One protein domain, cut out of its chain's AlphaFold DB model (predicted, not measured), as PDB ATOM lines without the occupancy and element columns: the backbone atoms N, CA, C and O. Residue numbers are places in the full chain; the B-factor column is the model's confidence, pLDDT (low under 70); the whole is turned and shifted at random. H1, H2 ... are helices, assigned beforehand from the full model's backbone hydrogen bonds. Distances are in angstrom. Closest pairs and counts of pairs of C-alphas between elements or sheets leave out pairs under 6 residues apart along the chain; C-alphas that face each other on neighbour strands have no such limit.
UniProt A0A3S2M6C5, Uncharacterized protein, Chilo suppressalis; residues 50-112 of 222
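Overview. This is residues 50 to 112 of the 222 residues of an uncharacterized protein of Chilo suppressalis (UniProt A0A3S2M6C5). One long helix, H1, makes the length of the model, and a much shorter one, H2, folds back from its end, so that the two form a lopsided, narrow V. Residues 50 to 83, most of them in H1, and residues 103 to 112 stand free. The printed part has 63 residues with two named helices, H1 then H2, and no named strand: all helix. It is extended, with a radius of gyration of the C-alphas of 20.3 A, and spans 66 by 28 by 8 A.

Along the chain. Find C-alpha 53 at (284.561, 316.029, 148.672); from there H1, residues 53 to 89, runs 54.3 A to C-alpha 89 at (332.317, 312.720, 174.292). After a tight link of 5 residues, H2, residues 95 to 107, runs 18.2 A to C-alpha 107 at (320.139, 295.037, 170.612).

Arrangement. Look at Leu 88 and Lys 98, whose C-alphas, the closest of H1 and H2, are 6.7 A apart. The helices only just touch, with 3 pairs of C-alphas within 8 A, through residues 87 to 88 and 95 to 98 alone. They form a helical hairpin, with a shallow tilt of 27 degrees, opposite ways. In H1 and H2 every O i to N i+4 pair is within hydrogen-bond range.

Size, cuts and confidence. The C-alphas of His 50 and Asp 94, the two farthest apart, are 66.4 A apart. The printed part has no cut. Look for pLDDT under 70 at residues 50 to 53 and 108 to 112.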
ATOM      1  N   HIS A  50     281.138 314.994 143.413       59.00
ATOM      2  CA  HIS A  50     280.270 314.947 144.604       59.00
ATOM      3  C   HIS A  50     280.523 313.731 145.507       59.00
ATOM      4  O   HIS A  50     280.208 313.784 146.694       59.00
ATOM      5  N   SER A  51     281.123 312.654 144.991       55.50
ATOM      6  CA  SER A  51     281.462 311.462 145.784       55.50
ATOM      7  C   SER A  51     282.749 311.625 146.608       55.50
ATOM      8  O   SER A  51     282.930 310.948 147.623       55.50
ATOM      9  N   TYR A  52     283.632 312.546 146.206       57.19
ATOM     10  CA  TYR A  52     284.972 312.673 146.774       57.19
ATOM     11  C   TYR A  52     285.180 313.841 147.736       57.19
ATOM     12  O   TYR A  52     286.191 313.820 148.423       57.19
ATOM     13  N   SER A  53     284.277 314.820 147.866       64.50
ATOM     14  CA  SER A  53     284.561 316.029 148.672       64.50
ATOM     15  C   SER A  53     285.029 315.722 150.111       64.50
ATOM     16  O   SER A  53     286.121 316.162 150.473       64.50
ATOM     17  N   PRO A  54     284.335 314.885 150.913       73.62
ATOM     18  CA  PRO A  54     284.804 314.547 152.263       73.62
ATOM     19  C   PRO A  54     286.038 313.633 152.257       73.62
ATOM     20  O   PRO A  54     286.881 313.700 153.148       73.62
ATOM     21  N   ARG A  55     286.171 312.767 151.242       78.31
ATOM     22  CA  ARG A  55     287.307 311.838 151.115       78.31
ATOM     23  C   ARG A  55     288.591 312.540 150.678       78.31
ATOM     24  O   ARG A  55     289.671 312.123 151.077       78.31
ATOM     25  N   VAL A  56     288.485 313.602 149.887       84.62
ATOM     26  CA  VAL A  56     289.606 314.443 149.454       84.62
ATOM     27  C   VAL A  56     290.103 315.285 150.619       84.62
ATOM     28  O   VAL A  56     291.311 315.385 150.812       84.62
ATOM     29  N   GLU A  57     289.207 315.837 151.436       84.94
ATOM     30  CA  GLU A  57     289.597 316.502 152.685       84.94
ATOM     31  C   GLU A  57     290.255 315.526 153.663       84.94
ATOM     32  O   GLU A  57     291.318 315.822 154.207       84.94
ATOM     33  N   GLN A  58     289.691 314.324 153.818       88.62
ATOM     34  CA  GLN A  58     290.304 313.267 154.620       88.62
ATOM     35  C   GLN A  58     291.697 312.888 154.093       88.62
ATOM     36  O   GLN A  58     292.631 312.757 154.878       88.62
ATOM     37  N   TYR A  59     291.861 312.742 152.777       90.81
ATOM     38  CA  TYR A  59     293.155 312.459 152.157       90.81
ATOM     39  C   TYR A  59     294.178 313.566 152.434       90.81
ATOM     40  O   TYR A  59     295.298 313.264 152.839       90.81
ATOM     41  N   LYS A  60     293.792 314.842 152.300       93.19
ATOM     42  CA  LYS A  60     294.666 315.981 152.625       93.19
ATOM     43  C   LYS A  60     295.122 315.947 154.084       93.19
ATOM     44  O   LYS A  60     296.312 316.061 154.347       93.19
ATOM     45  N   GLN A  61     294.203 315.699 155.019       95.56
ATOM     46  CA  GLN A  61     294.544 315.568 156.440       95.56
ATOM     47  C   GLN A  61     295.482 314.387 156.714       95.56
ATOM     48  O   GLN A  61     296.345 314.471 157.586       95.56
ATOM     49  N   LEU A  62     295.306 313.264 156.010       96.44
ATOM     50  CA  LEU A  62     296.207 312.117 156.132       96.44
ATOM     51  C   LEU A  62     297.606 312.449 155.608       96.44
ATOM     52  O   LEU A  62     298.584 312.099 156.260       96.44
ATOM     53  N   LEU A  63     297.694 313.167 154.491       97.19
ATOM     54  CA  LEU A  63     298.959 313.585 153.896       97.19
ATOM     55  C   LEU A  63     299.712 314.585 154.789       97.19
ATOM     56  O   LEU A  63     300.911 314.437 155.007       97.19
ATOM     57  N   GLU A  64     299.014 315.552 155.390       97.31
ATOM     58  CA  GLU A  64     299.603 316.465 156.382       97.31
ATOM     59  C   GLU A  64     300.114 315.719 157.624       97.31
ATOM     60  O   GLU A  64     301.196 316.013 158.138       97.31
ATOM     61  N   LYS A  65     299.363 314.717 158.104       98.06
ATOM     62  CA  LYS A  65     299.785 313.875 159.235       98.06
ATOM     63  C   LYS A  65     301.019 313.045 158.905       98.06
ATOM     64  O   LYS A  65     301.906 312.944 159.746       98.06
ATOM     65  N   GLU A  66     301.077 312.461 157.712       97.56
ATOM     66  CA  GLU A  66     302.245 311.716 157.243       97.56
ATOM     67  C   GLU A  66     303.481 312.620 157.198       97.56
ATOM     68  O   GLU A  66     304.502 312.289 157.797       97.56
ATOM     69  N   GLN A  67     303.367 313.802 156.586       97.69
ATOM     70  CA  GLN A  67     304.466 314.768 156.526       97.69
ATOM     71  C   GLN A  67     304.957 315.169 157.917       97.69
ATOM     72  O   GLN A  67     306.164 315.195 158.161       97.69
ATOM     73  N   LYS A  68     304.032 315.441 158.842       97.94
ATOM     74  CA  LYS A  68     304.383 315.768 160.224       97.94
ATOM     75  C   LYS A  68     305.105 314.609 160.915       97.94
ATOM     76  O   LYS A  68     306.139 314.828 161.531       97.94
ATOM     77  N   LEU A  69     304.610 313.380 160.767       98.00
ATOM     78  CA  LEU A  69     305.264 312.195 161.331       98.00
ATOM     79  C   LEU A  69     306.674 311.991 160.767       98.00
ATOM     80  O   LEU A  69     307.579 311.629 161.516       98.00
ATOM     81  N   CYS A  70     306.886 312.251 159.476       97.44
ATOM     82  CA  CYS A  70     308.218 312.211 158.877       97.44
ATOM     83  C   CYS A  70     309.151 313.264 159.493       97.44
ATOM     84  O   CYS A  70     310.277 312.930 159.857       97.44
ATOM     85  N   GLN A  71     308.684 314.503 159.667       97.81
ATOM     86  CA  GLN A  71     309.465 315.569 160.308       97.81
ATOM     87  C   GLN A  71     309.791 315.241 161.771       97.81
ATOM     88  O   GLN A  71     310.935 315.397 162.200       97.81
ATOM     89  N   ASP A  72     308.812 314.736 162.522       97.69
ATOM     90  CA  ASP A  72     308.989 314.319 163.913       97.69
ATOM     91  C   ASP A  72     310.011 313.173 164.010       97.69
ATOM     92  O   ASP A  72     310.876 313.173 164.888       97.69
ATOM     93  N   TYR A  73     309.976 312.223 163.069       97.69
ATOM     94  CA  TYR A  73     310.952 311.138 162.988       97.69
ATOM     95  C   TYR A  73     312.366 311.644 162.672       97.69
ATOM     96  O   TYR A  73     313.336 311.202 163.290       97.69
ATOM     97  N   GLU A  74     312.508 312.591 161.743       97.12
ATOM     98  CA  GLU A  74     313.796 313.227 161.450       97.12
ATOM     99  C   GLU A  74     314.343 313.997 162.656       97.12
ATOM    100  O   GLU A  74     315.542 313.932 162.935       97.12
ATOM    101  N   HIS A  75     313.478 314.699 163.390       97.62
ATOM    102  CA  HIS A  75     313.865 315.413 164.601       97.62
ATOM    103  C   HIS A  75     314.326 314.447 165.696       97.62
ATOM    104  O   HIS A  75     315.410 314.628 166.251       97.62
ATOM    105  N   LEU A  76     313.567 313.376 165.942       97.38
ATOM    106  CA  LEU A  76     313.950 312.319 166.878       97.38
ATOM    107  C   LEU A  76     315.292 311.693 166.489       97.38
ATOM    108  O   LEU A  76     316.147 311.470 167.341       97.38
ATOM    109  N   ARG A  77     315.509 311.437 165.195       95.44
ATOM    110  CA  ARG A  77     316.775 310.890 164.701       95.44
ATOM    111  C   ARG A  77     317.947 311.829 164.986       95.44
ATOM    112  O   ARG A  77     319.004 311.339 165.370       95.44
ATOM    113  N   LYS A  78     317.775 313.143 164.814       96.81
ATOM    114  CA  LYS A  78     318.803 314.136 165.174       96.81
ATOM    115  C   LYS A  78     319.095 314.102 166.671       96.81
ATOM    116  O   LYS A  78     320.242 313.905 167.039       96.81
ATOM    117  N   GLN A  79     318.058 314.138 167.509       97.00
ATOM    118  CA  GLN A  79     318.213 314.033 168.964       97.00
ATOM    119  C   GLN A  79     318.941 312.750 169.387       97.00
ATOM    120  O   GLN A  79     319.785 312.784 170.273       97.00
ATOM    121  N   MET A  80     318.648 311.612 168.747       94.88
ATOM    122  CA  MET A  80     319.363 310.362 169.016       94.88
ATOM    123  C   MET A  80     320.855 310.465 168.689       94.88
ATOM    124  O   MET A  80     321.665 309.922 169.436       94.88
ATOM    125  N   VAL A  81     321.212 311.133 167.589       94.69
ATOM    126  CA  VAL A  81     322.612 311.365 167.213       94.69
ATOM    127  C   VAL A  81     323.285 312.288 168.222       94.69
ATOM    128  O   VAL A  81     324.349 311.937 168.723       94.69
ATOM    129  N   ASP A  82     322.646 313.401 168.573       95.88
ATOM    130  CA  ASP A  82     323.187 314.373 169.528       95.88
ATOM    131  C   ASP A  82     323.456 313.711 170.884       95.88
ATOM    132  O   ASP A  82     324.584 313.720 171.363       95.88
ATOM    133  N   VAL A  83     322.469 312.992 171.432       94.25
ATOM    134  CA  VAL A  83     322.625 312.253 172.696       94.25
ATOM    135  C   VAL A  83     323.697 311.169 172.588       94.25
ATOM    136  O   VAL A  83     324.449 310.950 173.535       94.25
ATOM    137  N   SER A  84     323.789 310.466 171.454       92.12
ATOM    138  CA  SER A  84     324.839 309.461 171.273       92.12
ATOM    139  C   SER A  84     326.237 310.081 171.266       92.12
ATOM    140  O   SER A  84     327.141 309.512 171.870       92.12
ATOM    141  N   ASN A  85     326.402 311.254 170.653       92.81
ATOM    142  CA  ASN A  85     327.668 311.980 170.652       92.81
ATOM    143  C   ASN A  85     327.991 312.508 172.051       92.81
ATOM    144  O   ASN A  85     329.094 312.276 172.529       92.81
ATOM    145  N   ASP A  86     327.016 313.091 172.754       92.75
ATOM    146  CA  ASP A  86     327.194 313.567 174.130       92.75
ATOM    147  C   ASP A  86     327.673 312.441 175.058       92.75
ATOM    148  O   ASP A  86     328.587 312.632 175.861       92.75
ATOM    149  N   ILE A  87     327.097 311.238 174.925       91.06
ATOM    150  CA  ILE A  87     327.546 310.054 175.669       91.06
ATOM    151  C   ILE A  87     328.998 309.727 175.309       91.06
ATOM    152  O   ILE A  87     329.816 309.540 176.211       91.06
ATOM    153  N   LEU A  88     329.338 309.662 174.018       90.50
ATOM    154  CA  LEU A  88     330.682 309.307 173.548       90.50
ATOM    155  C   LEU A  88     331.748 310.332 173.958       90.50
ATOM    156  O   LEU A  88     332.836 309.920 174.365       90.50
ATOM    157  N   ASP A  89     331.408 311.616 173.974       91.00
ATOM    158  CA  ASP A  89     332.317 312.720 174.292       91.00
ATOM    159  C   ASP A  89     332.460 312.969 175.805       91.00
ATOM    160  O   ASP A  89     333.407 313.623 176.246       91.00
ATOM    161  N   HIS A  90     331.565 312.423 176.641       89.50
ATOM    162  CA  HIS A  90     331.596 312.665 178.086       89.50
ATOM    163  C   HIS A  90     332.871 312.109 178.769       89.50
ATOM    164  O   HIS A  90     333.138 310.913 178.699       89.50
ATOM    165  N   PRO A  91     333.650 312.878 179.540       88.94
ATOM    166  CA  PRO A  91     334.973 312.439 180.009       88.94
ATOM    167  C   PRO A  91     334.978 311.408 181.158       88.94
ATOM    168  O   PRO A  91     336.048 311.072 181.658       88.94
ATOM    169  N   CYS A  92     333.820 310.938 181.634       82.19
ATOM    170  CA  CYS A  92     333.732 310.141 182.868       82.19
ATOM    171  C   CYS A  92     333.964 308.636 182.689       82.19
ATOM    172  O   CYS A  92     334.378 307.993 183.649       82.19
ATOM    173  N   ASP A  93     333.727 308.091 181.492       81.38
ATOM    174  CA  ASP A  93     333.753 306.647 181.242       81.38
ATOM    175  C   ASP A  93     334.723 306.281 180.115       81.38
ATOM    176  O   ASP A  93     334.926 307.050 179.171       81.38
ATOM    177  N   ASP A  94     335.276 305.069 180.189       87.94
ATOM    178  CA  ASP A  94     336.041 304.469 179.096       87.94
ATOM    179  C   ASP A  94     335.145 304.231 177.868       87.94
ATOM    180  O   ASP A  94     333.971 303.861 177.990       87.94
ATOM    181  N   LEU A  95     335.709 304.428 176.674       87.56
ATOM    182  CA  LEU A  95     334.984 304.363 175.403       87.56
ATOM    183  C   LEU A  95     334.254 303.025 175.246       87.56
ATOM    184  O   LEU A  95     333.097 302.979 174.826       87.56
ATOM    185  N   ASP A  96     334.913 301.935 175.628       88.12
ATOM    186  CA  ASP A  96     334.379 300.592 175.447       88.12
ATOM    187  C   ASP A  96     333.186 300.323 176.387       88.12
ATOM    188  O   ASP A  96     332.198 299.710 175.988       88.12
ATOM    189  N   SER A  97     333.202 300.891 177.601       88.81
ATOM    190  CA  SER A  97     332.085 300.810 178.561       88.81
ATOM    191  C   SER A  97     330.826 301.524 178.049       88.81
ATOM    192  O   SER A  97     329.704 301.012 178.170       88.81
ATOM    193  N   LYS A  98     331.001 302.683 177.408       90.50
ATOM    194  CA  LYS A  98     329.907 303.421 176.755       90.50
ATOM    195  C   LYS A  98     329.339 302.655 175.565       90.50
ATOM    196  O   LYS A  98     328.127 302.531 175.408       90.50
ATOM    197  N   MET A  99     330.209 302.072 174.751       89.19
ATOM    198  CA  MET A  99     329.793 301.304 173.580       89.19
ATOM    199  C   MET A  99     329.075 300.003 173.965       89.19
ATOM    200  O   MET A  99     328.068 299.662 173.340       89.19
ATOM    201  N   ILE A 100     329.491 299.329 175.046       88.88
ATOM    202  CA  ILE A 100     328.766 298.185 175.627       88.88
ATOM    203  C   ILE A 100     327.343 298.586 176.025       88.88
ATOM    204  O   ILE A 100     326.384 297.893 175.678       88.88
ATOM    205  N   THR A 101     327.187 299.686 176.763       87.44
ATOM    206  CA  THR A 101     325.872 300.116 177.264       87.44
ATOM    207  C   THR A 101     324.945 300.534 176.124       87.44
ATOM    208  O   THR A 101     323.799 300.076 176.074       87.44
ATOM    209  N   MET A 102     325.450 301.294 175.147       88.25
ATOM    210  CA  MET A 102     324.717 301.628 173.920       88.25
ATOM    211  C   MET A 102     324.311 300.367 173.143       88.25
ATOM    212  O   MET A 102     323.148 300.217 172.753       88.25
ATOM    213  N   TYR A 103     325.224 299.411 172.963       86.38
ATOM    214  CA  TYR A 103     324.939 298.152 172.274       86.38
ATOM    215  C   TYR A 103     323.836 297.349 172.976       86.38
ATOM    216  O   TYR A 103     322.859 296.928 172.349       86.38
ATOM    217  N   GLN A 104     323.941 297.180 174.295       84.19
ATOM    218  CA  GLN A 104     322.945 296.459 175.082       84.19
ATOM    219  C   GLN A 104     321.569 297.130 175.019       84.19
ATOM    220  O   GLN A 104     320.566 296.434 174.852       84.19
ATOM    221  N   ALA A 105     321.503 298.462 175.096       83.62
ATOM    222  CA  ALA A 105     320.248 299.201 174.983       83.62
ATOM    223  C   ALA A 105     319.562 298.977 173.623       83.62
ATOM    224  O   ALA A 105     318.338 298.835 173.559       83.62
ATOM    225  N   THR A 106     320.349 298.889 172.548       83.81
ATOM    226  CA  THR A 106     319.830 298.815 171.175       83.81
ATOM    227  C   THR A 106     319.451 297.391 170.756       83.81
ATOM    228  O   THR A 106     318.448 297.190 170.068       83.81
ATOM    229  N   TYR A 107     320.229 296.388 171.175       75.69
ATOM    230  CA  TYR A 107     320.139 295.037 170.612       75.69
ATOM    231  C   TYR A 107     319.645 293.959 171.587       75.69
ATOM    232  O   TYR A 107     319.032 292.994 171.138       75.69
ATOM    233  N   LYS A 108     319.790 294.126 172.912       69.00
ATOM    234  CA  LYS A 108     319.453 293.073 173.898       69.00
ATOM    235  C   LYS A 108     317.952 292.743 173.985       69.00
ATOM    236  O   LYS A 108     317.586 291.688 174.488       69.00
ATOM    237  N   LYS A 109     317.069 293.632 173.512       63.66
ATOM    238  CA  LYS A 109     315.602 293.447 173.562       63.66
ATOM    239  C   LYS A 109     314.987 292.884 172.277       63.66
ATOM    240  O   LYS A 109     313.793 292.598 172.260       63.66
ATOM    241  N   ARG A 110     315.758 292.740 171.195       63.53
ATOM    242  CA  ARG A 110     315.266 292.136 169.950       63.53
ATOM    243  C   ARG A 110     315.537 290.641 170.046       63.53
ATOM    244  O   ARG A 110     316.679 290.260 170.245       63.53
ATOM    245  N   SER A 111     314.497 289.816 169.944       60.06
ATOM    246  CA  SER A 111     314.465 288.348 170.119       60.06
ATOM    247  C   SER A 111     315.310 287.535 169.118       60.06
ATOM    248  O   SER A 111     314.992 286.394 168.792       60.06
ATOM    249  N   PHE A 112     316.382 288.124 168.605       64.00
ATOM    250  CA  PHE A 112     317.350 287.520 167.713       64.00
ATOM    251  C   PHE A 112     318.550 287.040 168.544       64.00
ATOM    252  O   PHE A 112     318.870 287.686 169.543       64.00
TER     253      PHE A 112